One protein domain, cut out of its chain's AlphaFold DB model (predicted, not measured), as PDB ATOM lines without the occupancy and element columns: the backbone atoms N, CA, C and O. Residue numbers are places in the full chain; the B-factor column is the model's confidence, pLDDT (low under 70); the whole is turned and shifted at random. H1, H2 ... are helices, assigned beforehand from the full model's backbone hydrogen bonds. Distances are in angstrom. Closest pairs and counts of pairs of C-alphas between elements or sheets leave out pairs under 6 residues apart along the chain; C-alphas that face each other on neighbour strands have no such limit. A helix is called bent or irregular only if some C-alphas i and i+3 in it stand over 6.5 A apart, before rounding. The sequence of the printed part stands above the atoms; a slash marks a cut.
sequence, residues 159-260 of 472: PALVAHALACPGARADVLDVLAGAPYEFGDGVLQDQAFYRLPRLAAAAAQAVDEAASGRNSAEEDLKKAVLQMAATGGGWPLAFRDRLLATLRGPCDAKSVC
ATOM      1  N   PRO A 159     -39.256 -27.966  99.269       96.06
ATOM      2  CA  PRO A 159     -38.240 -28.602 100.109       96.06
ATOM      3  C   PRO A 159     -37.158 -29.338  99.308       96.06
ATOM      4  O   PRO A 159     -35.989 -29.285  99.689       96.06
ATOM      5  N   ALA A 160     -37.531 -29.996  98.203       94.25
ATOM      6  CA  ALA A 160     -36.582 -30.670  97.321       94.25
ATOM      7  C   ALA A 160     -35.680 -29.662  96.595       94.25
ATOM      8  O   ALA A 160     -34.472 -29.871  96.553       94.25
ATOM      9  N   LEU A 161     -36.232 -28.538  96.119       94.38
ATOM     10  CA  LEU A 161     -35.456 -27.441  95.527       94.38
ATOM     11  C   LEU A 161     -34.424 -26.868  96.506       94.38
ATOM     12  O   LEU A 161     -33.261 -26.713  96.150       94.38
ATOM     13  N   VAL A 162     -34.823 -26.597  97.753       95.69
ATOM     14  CA  VAL A 162     -33.903 -26.081  98.781       95.69
ATOM     15  C   VAL A 162     -32.806 -27.094  99.098       95.69
ATOM     16  O   VAL A 162     -31.634 -26.730  99.142       95.69
ATOM     17  N   ALA A 163     -33.165 -28.365  99.298       93.88
ATOM     18  CA  ALA A 163     -32.186 -29.413  99.569       93.88
ATOM     19  C   ALA A 163     -31.196 -29.588  98.406       93.88
ATOM     20  O   ALA A 163     -29.999 -29.720  98.646       93.88
ATOM     21  N   HIS A 164     -31.687 -29.542  97.166       92.62
ATOM     22  CA  HIS A 164     -30.863 -29.642  95.968       92.62
ATOM     23  C   HIS A 164     -29.901 -28.454  95.840       92.62
ATOM     24  O   HIS A 164     -28.694 -28.660  95.768       92.62
ATOM     25  N   ALA A 165     -30.403 -27.217  95.913       92.31
ATOM     26  CA  ALA A 165     -29.577 -26.017  95.794       92.31
ATOM     27  C   ALA A 165     -28.490 -25.933  96.880       92.31
ATOM     28  O   ALA A 165     -27.354 -25.576  96.581       92.31
ATOM     29  N   LEU A 166     -28.809 -26.299  98.129       92.12
ATOM     30  CA  LEU A 166     -27.834 -26.300  99.227       92.12
ATOM     31  C   LEU A 166     -26.826 -27.455  99.136       92.12
ATOM     32  O   LEU A 166     -25.709 -27.319  99.624       92.12
ATOM     33  N   ALA A 167     -27.160 -28.570  98.484       89.50
ATOM     34  CA  ALA A 167     -26.190 -29.632  98.211       89.50
ATOM     35  C   ALA A 167     -25.165 -29.230  97.132       89.50
ATOM     36  O   ALA A 167     -24.069 -29.790  97.071       89.50
ATOM     37  N   CYS A 168     -25.498 -28.250  96.291       87.25
ATOM     38  CA  CYS A 168     -24.670 -27.809  95.177       87.25
ATOM     39  C   CYS A 168     -23.771 -26.627  95.577       87.25
ATOM     40  O   CYS A 168     -24.290 -25.565  95.912       87.25
ATOM     41  N   PRO A 169     -22.429 -26.735  95.496       85.25
ATOM     42  CA  PRO A 169     -21.529 -25.700  96.015       85.25
ATOM     43  C   PRO A 169     -21.752 -24.290  95.445       85.25
ATOM     44  O   PRO A 169     -21.702 -23.325  96.203       85.25
ATOM     45  N   GLY A 170     -22.016 -24.176  94.136       83.44
ATOM     46  CA  GLY A 170     -22.252 -22.890  93.468       83.44
ATOM     47  C   GLY A 170     -23.578 -22.253  93.883       83.44
ATOM     48  O   GLY A 170     -23.584 -21.164  94.450       83.44
ATOM     49  N   ALA A 171     -24.690 -22.975  93.702       87.94
ATOM     50  CA  ALA A 171     -26.014 -22.500  94.104       87.94
ATOM     51  C   ALA A 171     -26.080 -22.193  95.609       87.94
ATOM     52  O   ALA A 171     -26.650 -21.181  96.015       87.94
ATOM     53  N   ARG A 172     -25.426 -23.004  96.448       91.31
ATOM     54  CA  ARG A 172     -25.273 -22.731  97.879       91.31
ATOM     55  C   ARG A 172     -24.560 -21.404  98.127       91.31
ATOM     56  O   ARG A 172     -25.057 -20.607  98.918       91.31
ATOM     57  N   ALA A 173     -23.421 -21.151  97.482       89.31
ATOM     58  CA  ALA A 173     -22.694 -19.889  97.633       89.31
ATOM     59  C   ALA A 173     -23.558 -18.681  97.235       89.31
ATOM     60  O   ALA A 173     -23.575 -17.686  97.960       89.31
ATOM     61  N   ASP A 174     -24.334 -18.804  96.158       91.44
ATOM     62  CA  ASP A 174     -25.254 -17.760  95.710       91.44
ATOM     63  C   ASP A 174     -26.394 -17.529  96.712       91.44
ATOM     64  O   ASP A 174     -26.722 -16.382  97.011       91.44
ATOM     65  N   VAL A 175     -26.970 -18.592  97.291       94.69
ATOM     66  CA  VAL A 175     -27.970 -18.468  98.367       94.69
ATOM     67  C   VAL A 175     -27.370 -17.711  99.552       94.69
ATOM     68  O   VAL A 175     -27.983 -16.771 100.056       94.69
ATOM     69  N   LEU A 176     -26.161 -18.075  99.985       94.75
ATOM     70  CA  LEU A 176     -25.477 -17.395 101.086       94.75
ATOM     71  C   LEU A 176     -25.209 -15.915 100.769       94.75
ATOM     72  O   LEU A 176     -25.371 -15.067 101.650       94.75
ATOM     73  N   ASP A 177     -24.837 -15.593  99.528       93.75
ATOM     74  CA  ASP A 177     -24.631 -14.217  99.072       93.75
ATOM     75  C   ASP A 177     -25.931 -13.404  99.093       93.75
ATOM     76  O   ASP A 177     -25.951 -12.300  99.646       93.75
ATOM     77  N   VAL A 178     -27.030 -13.968  98.580       95.25
ATOM     78  CA  VAL A 178     -28.363 -13.343  98.598       95.25
ATOM     79  C   VAL A 178     -28.794 -13.035 100.032       95.25
ATOM     80  O   VAL A 178     -29.197 -11.909 100.325       95.25
ATOM     81  N   LEU A 179     -28.658 -13.997 100.953       95.31
ATOM     82  CA  LEU A 179     -29.024 -13.810 102.360       95.31
ATOM     83  C   LEU A 179     -28.155 -12.758 103.057       95.31
ATOM     84  O   LEU A 179     -28.671 -11.902 103.776       95.31
ATOM     85  N   ALA A 180     -26.838 -12.797 102.850       94.25
ATOM     86  CA  ALA A 180     -25.923 -11.845 103.472       94.25
ATOM     87  C   ALA A 180     -26.035 -10.431 102.873       94.25
ATOM     88  O   ALA A 180     -25.778  -9.452 103.574       94.25
ATOM     89  N   GLY A 181     -26.439 -10.309 101.609       93.88
ATOM     90  CA  GLY A 181     -26.664  -9.040 100.920       93.88
ATOM     91  C   GLY A 181     -28.027  -8.393 101.196       93.88
ATOM     92  O   GLY A 181     -28.162  -7.174 101.091       93.88
ATOM     93  N   ALA A 182     -29.023  -9.184 101.605       93.56
ATOM     94  CA  ALA A 182     -30.405  -8.747 101.813       93.56
ATOM     95  C   ALA A 182     -30.578  -7.474 102.669       93.56
ATOM     96  O   ALA A 182     -31.345  -6.599 102.263       93.56
ATOM     97  N   PRO A 183     -29.865  -7.287 103.800       91.69
ATOM     98  CA  PRO A 183     -30.060  -6.108 104.649       91.69
ATOM     99  C   PRO A 183     -29.615  -4.797 104.003       91.69
ATOM    100  O   PRO A 183     -30.035  -3.737 104.449       91.69
ATOM    101  N   TYR A 184     -28.738  -4.859 103.001       90.06
ATOM    102  CA  TYR A 184     -28.211  -3.673 102.325       90.06
ATOM    103  C   TYR A 184     -29.126  -3.208 101.199       90.06
ATOM    104  O   TYR A 184     -29.174  -2.021 100.908       90.06
ATOM    105  N   GLU A 185     -29.854  -4.136 100.584       91.38
ATOM    106  CA  GLU A 185     -30.768  -3.826  99.486       91.38
ATOM    107  C   GLU A 185     -32.196  -3.571  99.961       91.38
ATOM    108  O   GLU A 185     -32.871  -2.672  99.468       91.38
ATOM    109  N   PHE A 186     -32.649  -4.348 100.944       90.75
ATOM    110  CA  PHE A 186     -34.044  -4.370 101.374       90.75
ATOM    111  C   PHE A 186     -34.254  -3.838 102.801       90.75
ATOM    112  O   PHE A 186     -35.392  -3.742 103.254       90.75
ATOM    113  N   GLY A 187     -33.177  -3.502 103.522       84.12
ATOM    114  CA  GLY A 187     -33.226  -3.130 104.941       84.12
ATOM    115  C   GLY A 187     -33.534  -1.660 105.243       84.12
ATOM    116  O   GLY A 187     -33.746  -1.334 106.407       84.12
ATOM    117  N   ASP A 188     -33.597  -0.779 104.240       70.88
ATOM    118  CA  ASP A 188     -33.799   0.673 104.427       70.88
ATOM    119  C   ASP A 188     -35.263   1.080 104.742       70.88
ATOM    120  O   ASP A 188     -35.624   2.257 104.710       70.88
ATOM    121  N   GLY A 189     -36.128   0.118 105.084       64.81
ATOM    122  CA  GLY A 189     -37.507   0.364 105.514       64.81
ATOM    123  C   GLY A 189     -37.625   0.894 106.954       64.81
ATOM    124  O   GLY A 189     -36.890   0.490 107.851       64.81
ATOM    125  N   VAL A 190     -38.612   1.772 107.197       51.28
ATOM    126  CA  VAL A 190     -38.916   2.436 108.495       51.28
ATOM    127  C   VAL A 190     -39.211   1.449 109.638       51.28
ATOM    128  O   VAL A 190     -39.107   1.797 110.815       51.28
ATOM    129  N   LEU A 191     -39.524   0.197 109.313       53.78
ATOM    130  CA  LEU A 191     -39.583  -0.889 110.278       53.78
ATOM    131  C   LEU A 191     -38.259  -1.641 110.198       53.78
ATOM    132  O   LEU A 191     -38.040  -2.416 109.273       53.78
ATOM    133  N   GLN A 192     -37.374  -1.369 111.162       54.69
ATOM    134  CA  GLN A 192     -36.160  -2.144 111.417       54.69
ATOM    135  C   GLN A 192     -36.542  -3.599 111.684       54.69
ATOM    136  O   GLN A 192     -36.668  -4.026 112.836       54.69
ATOM    137  N   ASP A 193     -36.739  -4.368 110.622       65.75
ATOM    138  CA  ASP A 193     -37.020  -5.777 110.753       65.75
ATOM    139  C   ASP A 193     -35.706  -6.441 111.154       65.75
ATOM    140  O   ASP A 193     -34.817  -6.708 110.338       65.75
ATOM    141  N   GLN A 194     -35.540  -6.652 112.463       77.31
ATOM    142  CA  GLN A 194     -34.358  -7.291 113.051       77.31
ATOM    143  C   GLN A 194     -34.049  -8.642 112.386       77.31
ATOM    144  O   GLN A 194     -32.926  -9.137 112.497       77.31
ATOM    145  N   ALA A 195     -35.035  -9.221 111.695       83.31
ATOM    146  CA  ALA A 195     -34.910 -10.391 110.849       83.31
ATOM    147  C   ALA A 195     -33.808 -10.246 109.782       83.31
ATOM    148  O   ALA A 195     -32.951 -11.128 109.706       83.31
ATOM    149  N   PHE A 196     -33.742  -9.135 109.031       87.31
ATOM    150  CA  PHE A 196     -32.721  -8.943 107.989       87.31
ATOM    151  C   PHE A 196     -31.308  -8.998 108.572       87.31
ATOM    152  O   PHE A 196     -30.458  -9.741 108.088       87.31
ATOM    153  N   TYR A 197     -31.053  -8.298 109.678       86.38
ATOM    154  CA  TYR A 197     -29.720  -8.247 110.289       86.38
ATOM    155  C   TYR A 197     -29.222  -9.593 110.843       86.38
ATOM    156  O   TYR A 197     -28.029  -9.730 111.130       86.38
ATOM    157  N   ARG A 198     -30.097 -10.599 110.984       90.75
ATOM    158  CA  ARG A 198     -29.706 -11.967 111.361       90.75
ATOM    159  C   ARG A 198     -29.222 -12.792 110.168       90.75
ATOM    160  O   ARG A 198     -28.398 -13.681 110.373       90.75
ATOM    161  N   LEU A 199     -29.666 -12.487 108.946       92.75
ATOM    162  CA  LEU A 199     -29.352 -13.275 107.748       92.75
ATOM    163  C   LEU A 199     -27.846 -13.366 107.441       92.75
ATOM    164  O   LEU A 199     -27.378 -14.480 107.216       92.75
ATOM    165  N   PRO A 200     -27.040 -12.283 107.523       92.94
ATOM    166  CA  PRO A 200     -25.598 -12.396 107.296       92.94
ATOM    167  C   PRO A 200     -24.898 -13.306 108.308       92.94
ATOM    168  O   PRO A 200     -23.967 -14.021 107.952       92.94
ATOM    169  N   ARG A 201     -25.355 -13.310 109.570       91.50
ATOM    170  CA  ARG A 201     -24.795 -14.185 110.614       91.50
ATOM    171  C   ARG A 201     -25.143 -15.646 110.363       91.50
ATOM    172  O   ARG A 201     -24.279 -16.497 110.528       91.50
ATOM    173  N   LEU A 202     -26.381 -15.915 109.949       93.38
ATOM    174  CA  LEU A 202     -26.822 -17.254 109.568       93.38
ATOM    175  C   LEU A 202     -26.010 -17.780 108.376       93.38
ATOM    176  O   LEU A 202     -25.500 -18.894 108.432       93.38
ATOM    177  N   ALA A 203     -25.830 -16.954 107.342       93.75
ATOM    178  CA  ALA A 203     -25.043 -17.310 106.167       93.75
ATOM    179  C   ALA A 203     -23.567 -17.581 106.515       93.75
ATOM    180  O   ALA A 203     -23.011 -18.592 106.097       93.75
ATOM    181  N   ALA A 204     -22.943 -16.726 107.331       90.62
ATOM    182  CA  ALA A 204     -21.562 -16.922 107.773       90.62
ATOM    183  C   ALA A 204     -21.390 -18.191 108.629       90.62
ATOM    184  O   ALA A 204     -20.440 -18.943 108.417       90.62
ATOM    185  N   ALA A 205     -22.316 -18.460 109.557       90.69
ATOM    186  CA  ALA A 205     -22.282 -19.662 110.392       90.69
ATOM    187  C   ALA A 205     -22.440 -20.942 109.557       90.69
ATOM    188  O   ALA A 205     -21.689 -21.896 109.741       90.69
ATOM    189  N   ALA A 206     -23.371 -20.952 108.601       91.19
ATOM    190  CA  ALA A 206     -23.545 -22.080 107.693       91.19
ATOM    191  C   ALA A 206     -22.317 -22.282 106.794       91.19
ATOM    192  O   ALA A 206     -21.869 -23.409 106.596       91.19
ATOM    193  N   ALA A 207     -21.717 -21.203 106.279       88.94
ATOM    194  CA  ALA A 207     -20.492 -21.292 105.490       88.94
ATOM    195  C   ALA A 207     -19.343 -21.958 106.267       88.94
ATOM    196  O   ALA A 207     -18.647 -22.799 105.710       88.94
ATOM    197  N   GLN A 208     -19.193 -21.638 107.557       86.25
ATOM    198  CA  GLN A 208     -18.172 -22.222 108.437       86.25
ATOM    199  C   GLN A 208     -18.467 -23.681 108.821       86.25
ATOM    200  O   GLN A 208     -17.545 -24.481 108.954       86.25
ATOM    201  N   ALA A 209     -19.743 -24.056 108.951       82.88
ATOM    202  CA  ALA A 209     -20.142 -25.399 109.372       82.88
ATOM    203  C   ALA A 209     -19.783 -26.512 108.370       82.88
ATOM    204  O   ALA A 209     -19.694 -27.671 108.762       82.88
ATOM    205  N   VAL A 210     -19.538 -26.191 107.093       72.56
ATOM    206  CA  VAL A 210     -19.098 -27.185 106.090       72.56
ATOM    207  C   VAL A 210     -17.726 -27.757 106.437       72.56
ATOM    208  O   VAL A 210     -17.507 -28.957 106.279       72.56
ATOM    209  N   ASP A 211     -16.833 -26.923 106.970       63.72
ATOM    210  CA  ASP A 211     -15.499 -27.354 107.392       63.72
ATOM    211  C   ASP A 211     -15.573 -28.223 108.665       63.72
ATOM    212  O   ASP A 211     -14.742 -29.107 108.880       63.72
ATOM    213  N   GLU A 212     -16.605 -28.011 109.489       63.09
ATOM    214  CA  GLU A 212     -16.845 -28.739 110.738       63.09
ATOM    215  C   GLU A 212     -17.749 -29.968 110.573       63.09
ATOM    216  O   GLU A 212     -17.847 -30.767 111.502       63.09
ATOM    217  N   ALA A 213     -18.377 -30.183 109.413       56.00
ATOM    218  CA  ALA A 213     -19.284 -31.309 109.167       56.00
ATOM    219  C   ALA A 213     -18.607 -32.685 109.338       56.00
ATOM    220  O   ALA A 213     -19.277 -33.678 109.630       56.00
ATOM    221  N   ALA A 214     -17.272 -32.737 109.281       57.09
ATOM    222  CA  ALA A 214     -16.479 -33.903 109.678       57.09
ATOM    223  C   ALA A 214     -16.643 -34.293 111.170       57.09
ATOM    224  O   ALA A 214     -16.288 -35.403 111.557       57.09
ATOM    225  N   SER A 215     -17.194 -33.405 112.007       58.94
ATOM    226  CA  SER A 215     -17.394 -33.579 113.454       58.94
ATOM    227  C   SER A 215     -18.836 -33.918 113.874       58.94
ATOM    228  O   SER A 215     -19.103 -34.107 115.060       58.94
ATOM    229  N   GLY A 216     -19.777 -34.040 112.926       56.22
ATOM    230  CA  GLY A 216     -21.116 -34.593 113.180       56.22
ATOM    231  C   GLY A 216     -22.157 -33.647 113.803       56.22
ATOM    232  O   GLY A 216     -23.209 -34.117 114.238       56.22
ATOM    233  N   ARG A 217     -21.926 -32.326 113.839       57.03
ATOM    234  CA  ARG A 217     -22.931 -31.325 114.260       57.03
ATOM    235  C   ARG A 217     -23.220 -30.304 113.158       57.03
ATOM    236  O   ARG A 217     -22.621 -29.240 113.116       57.03
ATOM    237  N   ASN A 218     -24.225 -30.587 112.331       70.00
ATOM    238  CA  ASN A 218     -24.656 -29.705 111.237       70.00
ATOM    239  C   ASN A 218     -25.810 -28.760 111.634       70.00
ATOM    240  O   ASN A 218     -26.692 -28.487 110.821       70.00
ATOM    241  N   SER A 219     -25.861 -28.270 112.880       86.31
ATOM    242  CA  SER A 219     -27.006 -27.463 113.341       86.31
ATOM    243  C   SER A 219     -27.182 -26.170 112.537       86.31
ATOM    244  O   SER A 219     -28.307 -25.809 112.213       86.31
ATOM    245  N   ALA A 220     -26.082 -25.515 112.148       90.31
ATOM    246  CA  ALA A 220     -26.133 -24.277 111.369       90.31
ATOM    247  C   ALA A 220     -26.676 -24.478 109.940       90.31
ATOM    248  O   ALA A 220     -27.393 -23.616 109.437       90.31
ATOM    249  N   GLU A 221     -26.375 -25.612 109.298       90.06
ATOM    250  CA  GLU A 221     -26.894 -25.924 107.957       90.06
ATOM    251  C   GLU A 221     -28.393 -26.249 108.007       90.06
ATOM    252  O   GLU A 221     -29.162 -25.803 107.157       90.06
ATOM    253  N   GLU A 222     -28.839 -26.973 109.037       92.19
ATOM    254  CA  GLU A 222     -30.265 -27.234 109.256       92.19
ATOM    255  C   GLU A 222     -31.044 -25.950 109.576       92.19
ATOM    256  O   GLU A 222     -32.155 -25.755 109.076       92.19
ATOM    257  N   ASP A 223     -30.460 -25.039 110.356       94.12
ATOM    258  CA  ASP A 223     -31.049 -23.726 110.629       94.12
ATOM    259  C   ASP A 223     -31.132 -22.873 109.355       94.12
ATOM    260  O   ASP A 223     -32.169 -22.256 109.095       94.12
ATOM    261  N   LEU A 224     -30.088 -22.894 108.514       94.88
ATOM    262  CA  LEU A 224     -30.103 -22.262 107.193       94.88
ATOM    263  C   LEU A 224     -31.230 -22.833 106.329       94.88
ATOM    264  O   LEU A 224     -32.047 -22.078 105.801       94.88
ATOM    265  N   LYS A 225     -31.310 -24.161 106.212       95.25
ATOM    266  CA  LYS A 225     -32.320 -24.857 105.408       95.25
ATOM    267  C   LYS A 225     -33.738 -24.504 105.847       95.25
ATOM    268  O   LYS A 225     -34.576 -24.190 105.001       95.25
ATOM    269  N   LYS A 226     -34.012 -24.505 107.156       94.81
ATOM    270  CA  LYS A 226     -35.314 -24.103 107.717       94.81
ATOM    271  C   LYS A 226     -35.640 -22.649 107.398       94.81
ATOM    272  O   LYS A 226     -36.754 -22.369 106.959       94.81
ATOM    273  N   ALA A 227     -34.682 -21.740 107.576       94.25
ATOM    274  CA  ALA A 227     -34.881 -20.324 107.293       94.25
ATOM    275  C   ALA A 227     -35.174 -20.083 105.805       94.25
ATOM    276  O   ALA A 227     -36.149 -19.411 105.474       94.25
ATOM    277  N   VAL A 228     -34.376 -20.667 104.905       95.69
ATOM    278  CA  VAL A 228     -34.566 -20.565 103.448       95.69
ATOM    279  C   VAL A 228     -35.927 -21.117 103.043       95.69
ATOM    280  O   VAL A 228     -36.660 -20.456 102.307       95.69
ATOM    281  N   LEU A 229     -36.311 -22.284 103.570       95.62
ATOM    282  CA  LEU A 229     -37.618 -22.876 103.303       95.62
ATOM    283  C   LEU A 229     -38.759 -21.973 103.783       95.62
ATOM    284  O   LEU A 229     -39.708 -21.744 103.036       95.62
ATOM    285  N   GLN A 230     -38.666 -21.422 104.996       93.19
ATOM    286  CA  GLN A 230     -39.677 -20.520 105.544       93.19
ATOM    287  C   GLN A 230     -39.817 -19.246 104.699       93.19
ATOM    288  O   GLN A 230     -40.941 -18.865 104.355       93.19
ATOM    289  N   MET A 231     -38.697 -18.617 104.326       93.12
ATOM    290  CA  MET A 231     -38.665 -17.413 103.486       93.12
ATOM    291  C   MET A 231     -39.280 -17.678 102.107       93.12
ATOM    292  O   MET A 231     -40.145 -16.927 101.654       93.12
ATOM    293  N   ALA A 232     -38.894 -18.782 101.466       92.38
ATOM    294  CA  ALA A 232     -39.373 -19.144 100.139       92.38
ATOM    295  C   ALA A 232     -40.858 -19.562 100.124       92.38
ATOM    296  O   ALA A 232     -41.595 -19.198  99.200       92.38
ATOM    297  N   ALA A 233     -41.313 -20.295 101.148       90.56
ATOM    298  CA  ALA A 233     -42.667 -20.843 101.224       90.56
ATOM    299  C   ALA A 233     -43.701 -19.782 101.604       90.56
ATOM    300  O   ALA A 233     -44.698 -19.599 100.910       90.56
ATOM    301  N   THR A 234     -43.466 -19.092 102.720       81.38
ATOM    302  CA  THR A 234     -44.498 -18.262 103.357       81.38
ATOM    303  C   THR A 234     -44.453 -16.809 102.924       81.38
ATOM    304  O   THR A 234     -45.424 -16.086 103.128       81.38
ATOM    305  N   GLY A 235     -43.327 -16.344 102.378       75.06
ATOM    306  CA  GLY A 235     -43.099 -14.926 102.121       75.06
ATOM    307  C   GLY A 235     -42.994 -14.081 103.393       75.06
ATOM    308  O   GLY A 235     -42.300 -13.088 103.352       75.06
ATOM    309  N   GLY A 236     -43.591 -14.475 104.526       67.88
ATOM    310  CA  GLY A 236     -43.208 -14.117 105.900       67.88
ATOM    311  C   GLY A 236     -43.088 -12.629 106.247       67.88
ATOM    312  O   GLY A 236     -42.406 -12.320 107.215       67.88
ATOM    313  N   GLY A 237     -43.685 -11.725 105.464       80.81
ATOM    314  CA  GLY A 237     -43.458 -10.276 105.581       80.81
ATOM    315  C   GLY A 237     -42.195  -9.771 104.868       80.81
ATOM    316  O   GLY A 237     -41.934  -8.572 104.857       80.81
ATOM    317  N   TRP A 238     -41.436 -10.659 104.224       87.56
ATOM    318  CA  TRP A 238     -40.299 -10.319 103.382       87.56
ATOM    319  C   TRP A 238     -40.750  -9.625 102.087       87.56
ATOM    320  O   TRP A 238     -41.772 -10.003 101.502       87.56
ATOM    321  N   PRO A 239     -39.974  -8.654 101.576       90.88
ATOM    322  CA  PRO A 239     -40.230  -8.026 100.289       90.88
ATOM    323  C   PRO A 239     -40.309  -9.056  99.162       90.88
ATOM    324  O   PRO A 239     -39.460  -9.943  99.051       90.88
ATOM    325  N   LEU A 240     -41.304  -8.903  98.288       91.06
ATOM    326  CA  LEU A 240     -41.544  -9.819  97.171       91.06
ATOM    327  C   LEU A 240     -40.306  -9.960  96.267       91.06
ATOM    328  O   LEU A 240     -39.909 -11.075  95.952       91.06
ATOM    329  N   ALA A 241     -39.613  -8.851  95.985       92.44
ATOM    330  CA  ALA A 241     -38.374  -8.851  95.206       92.44
ATOM    331  C   ALA A 241     -37.249  -9.707  95.828       92.44
ATOM    332  O   ALA A 241     -36.499 -10.363  95.104       92.44
ATOM    333  N   PHE A 242     -37.141  -9.746  97.162       92.94
ATOM    334  CA  PHE A 242     -36.175 -10.609  97.850       92.94
ATOM    335  C   PHE A 242     -36.544 -12.086  97.689       92.94
ATOM    336  O   PHE A 242     -35.687 -12.908  97.356       92.94
ATOM    337  N   ARG A 243     -37.825 -12.423  97.881       94.12
ATOM    338  CA  ARG A 243     -38.328 -13.792  97.720       94.12
ATOM    339  C   ARG A 243     -38.127 -14.299  96.295       94.12
ATOM    340  O   ARG A 243     -37.648 -15.416  96.120       94.12
ATOM    341  N   ASP A 244     -38.470 -13.490  95.298       94.44
ATOM    342  CA  ASP A 244     -38.329 -13.853  93.888       94.44
ATOM    343  C   ASP A 244     -36.872 -14.121  93.533       94.44
ATOM    344  O   ASP A 244     -36.566 -15.113  92.869       94.44
ATOM    345  N   ARG A 245     -35.955 -13.295  94.048       93.62
ATOM    346  CA  ARG A 245     -34.526 -13.504  93.841       93.62
ATOM    347  C   ARG A 245     -34.015 -14.764  94.525       93.62
ATOM    348  O   ARG A 245     -33.307 -15.537  93.890       93.62
ATOM    349  N   LEU A 246     -34.414 -15.015  95.772       95.44
ATOM    350  CA  LEU A 246     -34.061 -16.250  96.472       95.44
ATOM    351  C   LEU A 246     -34.567 -17.481  95.705       95.44
ATOM    352  O   LEU A 246     -33.820 -18.434  95.509       95.44
ATOM    353  N   LEU A 247     -35.810 -17.455  95.217       95.06
ATOM    354  CA  LEU A 247     -36.377 -18.535  94.406       95.06
ATOM    355  C   LEU A 247     -35.657 -18.706  93.064       95.06
ATOM    356  O   LEU A 247     -35.474 -19.840  92.627       95.06
ATOM    357  N   ALA A 248     -35.252 -17.616  92.408       92.50
ATOM    358  CA  ALA A 248     -34.458 -17.677  91.185       92.50
ATOM    359  C   ALA A 248     -33.103 -18.355  91.438       92.50
ATOM    360  O   ALA A 248     -32.722 -19.247  90.687       92.50
ATOM    361  N   THR A 249     -32.431 -18.012  92.540       91.44
ATOM    362  CA  THR A 249     -31.176 -18.655  92.952       91.44
ATOM    363  C   THR A 249     -31.362 -20.139  93.277       91.44
ATOM    364  O   THR A 249     -30.559 -20.961  92.851       91.44
ATOM    365  N   LEU A 250     -32.446 -20.513  93.966       93.19
ATOM    366  CA  LEU A 250     -32.756 -21.915  94.287       93.19
ATOM    367  C   LEU A 250     -33.057 -22.781  93.055       93.19
ATOM    368  O   LEU A 250     -32.909 -23.998  93.114       93.19
ATOM    369  N   ARG A 251     -33.509 -22.170  91.957       92.19
ATOM    370  CA  ARG A 251     -33.754 -22.844  90.672       92.19
ATOM    371  C   ARG A 251     -32.531 -22.837  89.753       92.19
ATOM    372  O   ARG A 251     -32.615 -23.368  88.648       92.19
ATOM    373  N   GLY A 252     -31.428 -22.214  90.171       84.44
ATOM    374  CA  GLY A 252     -30.198 -22.167  89.390       84.44
ATOM    375  C   GLY A 252     -29.627 -23.571  89.150       84.44
ATOM    376  O   GLY A 252     -29.733 -24.431  90.027       84.44
ATOM    377  N   PRO A 253     -29.024 -23.833  87.977       80.44
ATOM    378  CA  PRO A 253     -28.461 -25.140  87.667       80.44
ATOM    379  C   PRO A 253     -27.264 -25.458  88.574       80.44
ATOM    380  O   PRO A 253     -26.374 -24.630  88.777       80.44
ATOM    381  N   CYS A 254     -27.204 -26.692  89.075       76.94
ATOM    382  CA  CYS A 254     -26.076 -27.176  89.875       76.94
ATOM    383  C   CYS A 254     -24.785 -27.365  89.069       76.94
ATOM    384  O   CYS A 254     -23.688 -27.311  89.630       76.94
ATOM    385  N   ASP A 255     -24.914 -27.514  87.752       64.31
ATOM    386  CA  ASP A 255     -23.820 -27.778  86.820       64.31
ATOM    387  C   ASP A 255     -22.974 -26.546  86.493       64.31
ATOM    388  O   ASP A 255     -22.131 -26.604  85.599       64.31
ATOM    389  N   ALA A 256     -23.130 -25.450  87.245       57.41
ATOM    390  CA  ALA A 256     -22.378 -24.215  87.061       57.41
ATOM    391  C   ALA A 256     -20.867 -24.460  86.897       57.41
ATOM    392  O   ALA A 256     -20.250 -23.823  86.062       57.41
ATOM    393  N   LYS A 257     -20.259 -25.441  87.582       55.16
ATOM    394  CA  LYS A 257     -18.840 -25.783  87.353       55.16
ATOM    395  C   LYS A 257     -18.530 -26.227  85.916       55.16
ATOM    396  O   LYS A 257     -17.536 -25.771  85.363       55.16
ATOM    397  N   SER A 258     -19.358 -27.088  85.325       50.00
ATOM    398  CA  SER A 258     -19.187 -27.539  83.935       50.00
ATOM    399  C   SER A 258     -19.483 -26.413  82.946       50.00
ATOM    400  O   SER A 258     -18.672 -26.129  82.071       50.00
ATOM    401  N   VAL A 259     -20.556 -25.658  83.193       59.38
ATOM    402  CA  VAL A 259     -20.954 -24.512  82.369       59.38
ATOM    403  C   VAL A 259     -19.893 -23.401  82.400       59.38
ATOM    404  O   VAL A 259     -19.671 -22.716  81.407       59.38
ATOM    405  N   CYS A 260     -19.185 -23.242  83.520       62.25
ATOM    406  CA  CYS A 260     -18.099 -22.277  83.663       62.25
ATOM    407  C   CYS A 260     -16.759 -22.747  83.103       62.25
ATOM    408  O   CYS A 260     -15.938 -21.904  82.750       62.25
TER     409      CYS A 260
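What this domain is: This is residues 159 to 260 of the 472 residues of the protein "Hypothetical protein" of Polarella glacialis (UniProt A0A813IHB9). Three helices, H3, H2 and H5, run side by side as a curved layer with H2 between the other two, and H4 crosses from H3 to H5 over its inner side. H1 packs on H4 and H5 near one end of the layer, while the short H6 lies far from the core. The printed part has 102 residues with six named helices, H1 to H6 in chain order, and no named strand: all helix. It is compact, with a radius of gyration of the C-alphas of 13.6 A and spans of 42 by 31 by 23 A.

Where its parts are: H3, residues 194 to 215, is the longest at 31.3 A, with a kink of 45 degrees near residue 209. H2, residues 169 to 185, is 24.0 A long, with a kink of 29 degrees near residue 179. Both are irregular: C-alphas 180 and 183 are 7.2 A apart, C-alphas 211 and 214 7.0 A. H4, residues 219 to 234, measures 22.1 A, and H5, residues 240 to 250, 15.2 A. H1, residues 159 to 167, begins at C-alpha 159 (-38.240, -28.602, 100.109); H6, residues 256 to 260, ends at C-alpha 260 (-18.099, -22.277, 83.663).

How they stand to each other: The hairpin H2 and H3 touches at a shallow tilt of 24 degrees, the closest C-alphas, of Ala 180 and Pro 200, 3.9 A apart. H2 touches H5 at 14 degrees, shallow, opposite ways (C-alphas of Val 175 and Thr 249, 6.3 A). H3 and H4, also a hairpin, touch at a steep tilt of 41 degrees (Ala 206 and Ala 220, C-alphas 5.0 A). H4 touches H5 with residues 231 to 232 alone, at a steep 54 degrees; the closest C-alphas, of Ala 232 and Arg 243, are 6.0 A apart. H1 touches H4 at a steep 43 degrees (C-alphas of Pro 159 and Leu 229, 6.6 A), only just touches H5 with 3 pairs of C-alphas within 8 A, and touches H2 only at the corner. H6 is close to H2 but not clearly touching, C-alphas of Gly 170 and Ala 256 6.5 A apart. Every O i to N i+4 pair is within hydrogen-bond range in H1, H4, H5 and H6, against 10 of 13 in H2 and 9 of 18 in H3.

The domain as a whole: The C-alphas farthest apart, of Val 190 and Ser 258, are 43.5 A apart. The printed part has no cut and no long link. Its mean pLDDT is 84.1, with residues 189 to 193, 211 to 217, 236 and 255 to 260 under 70.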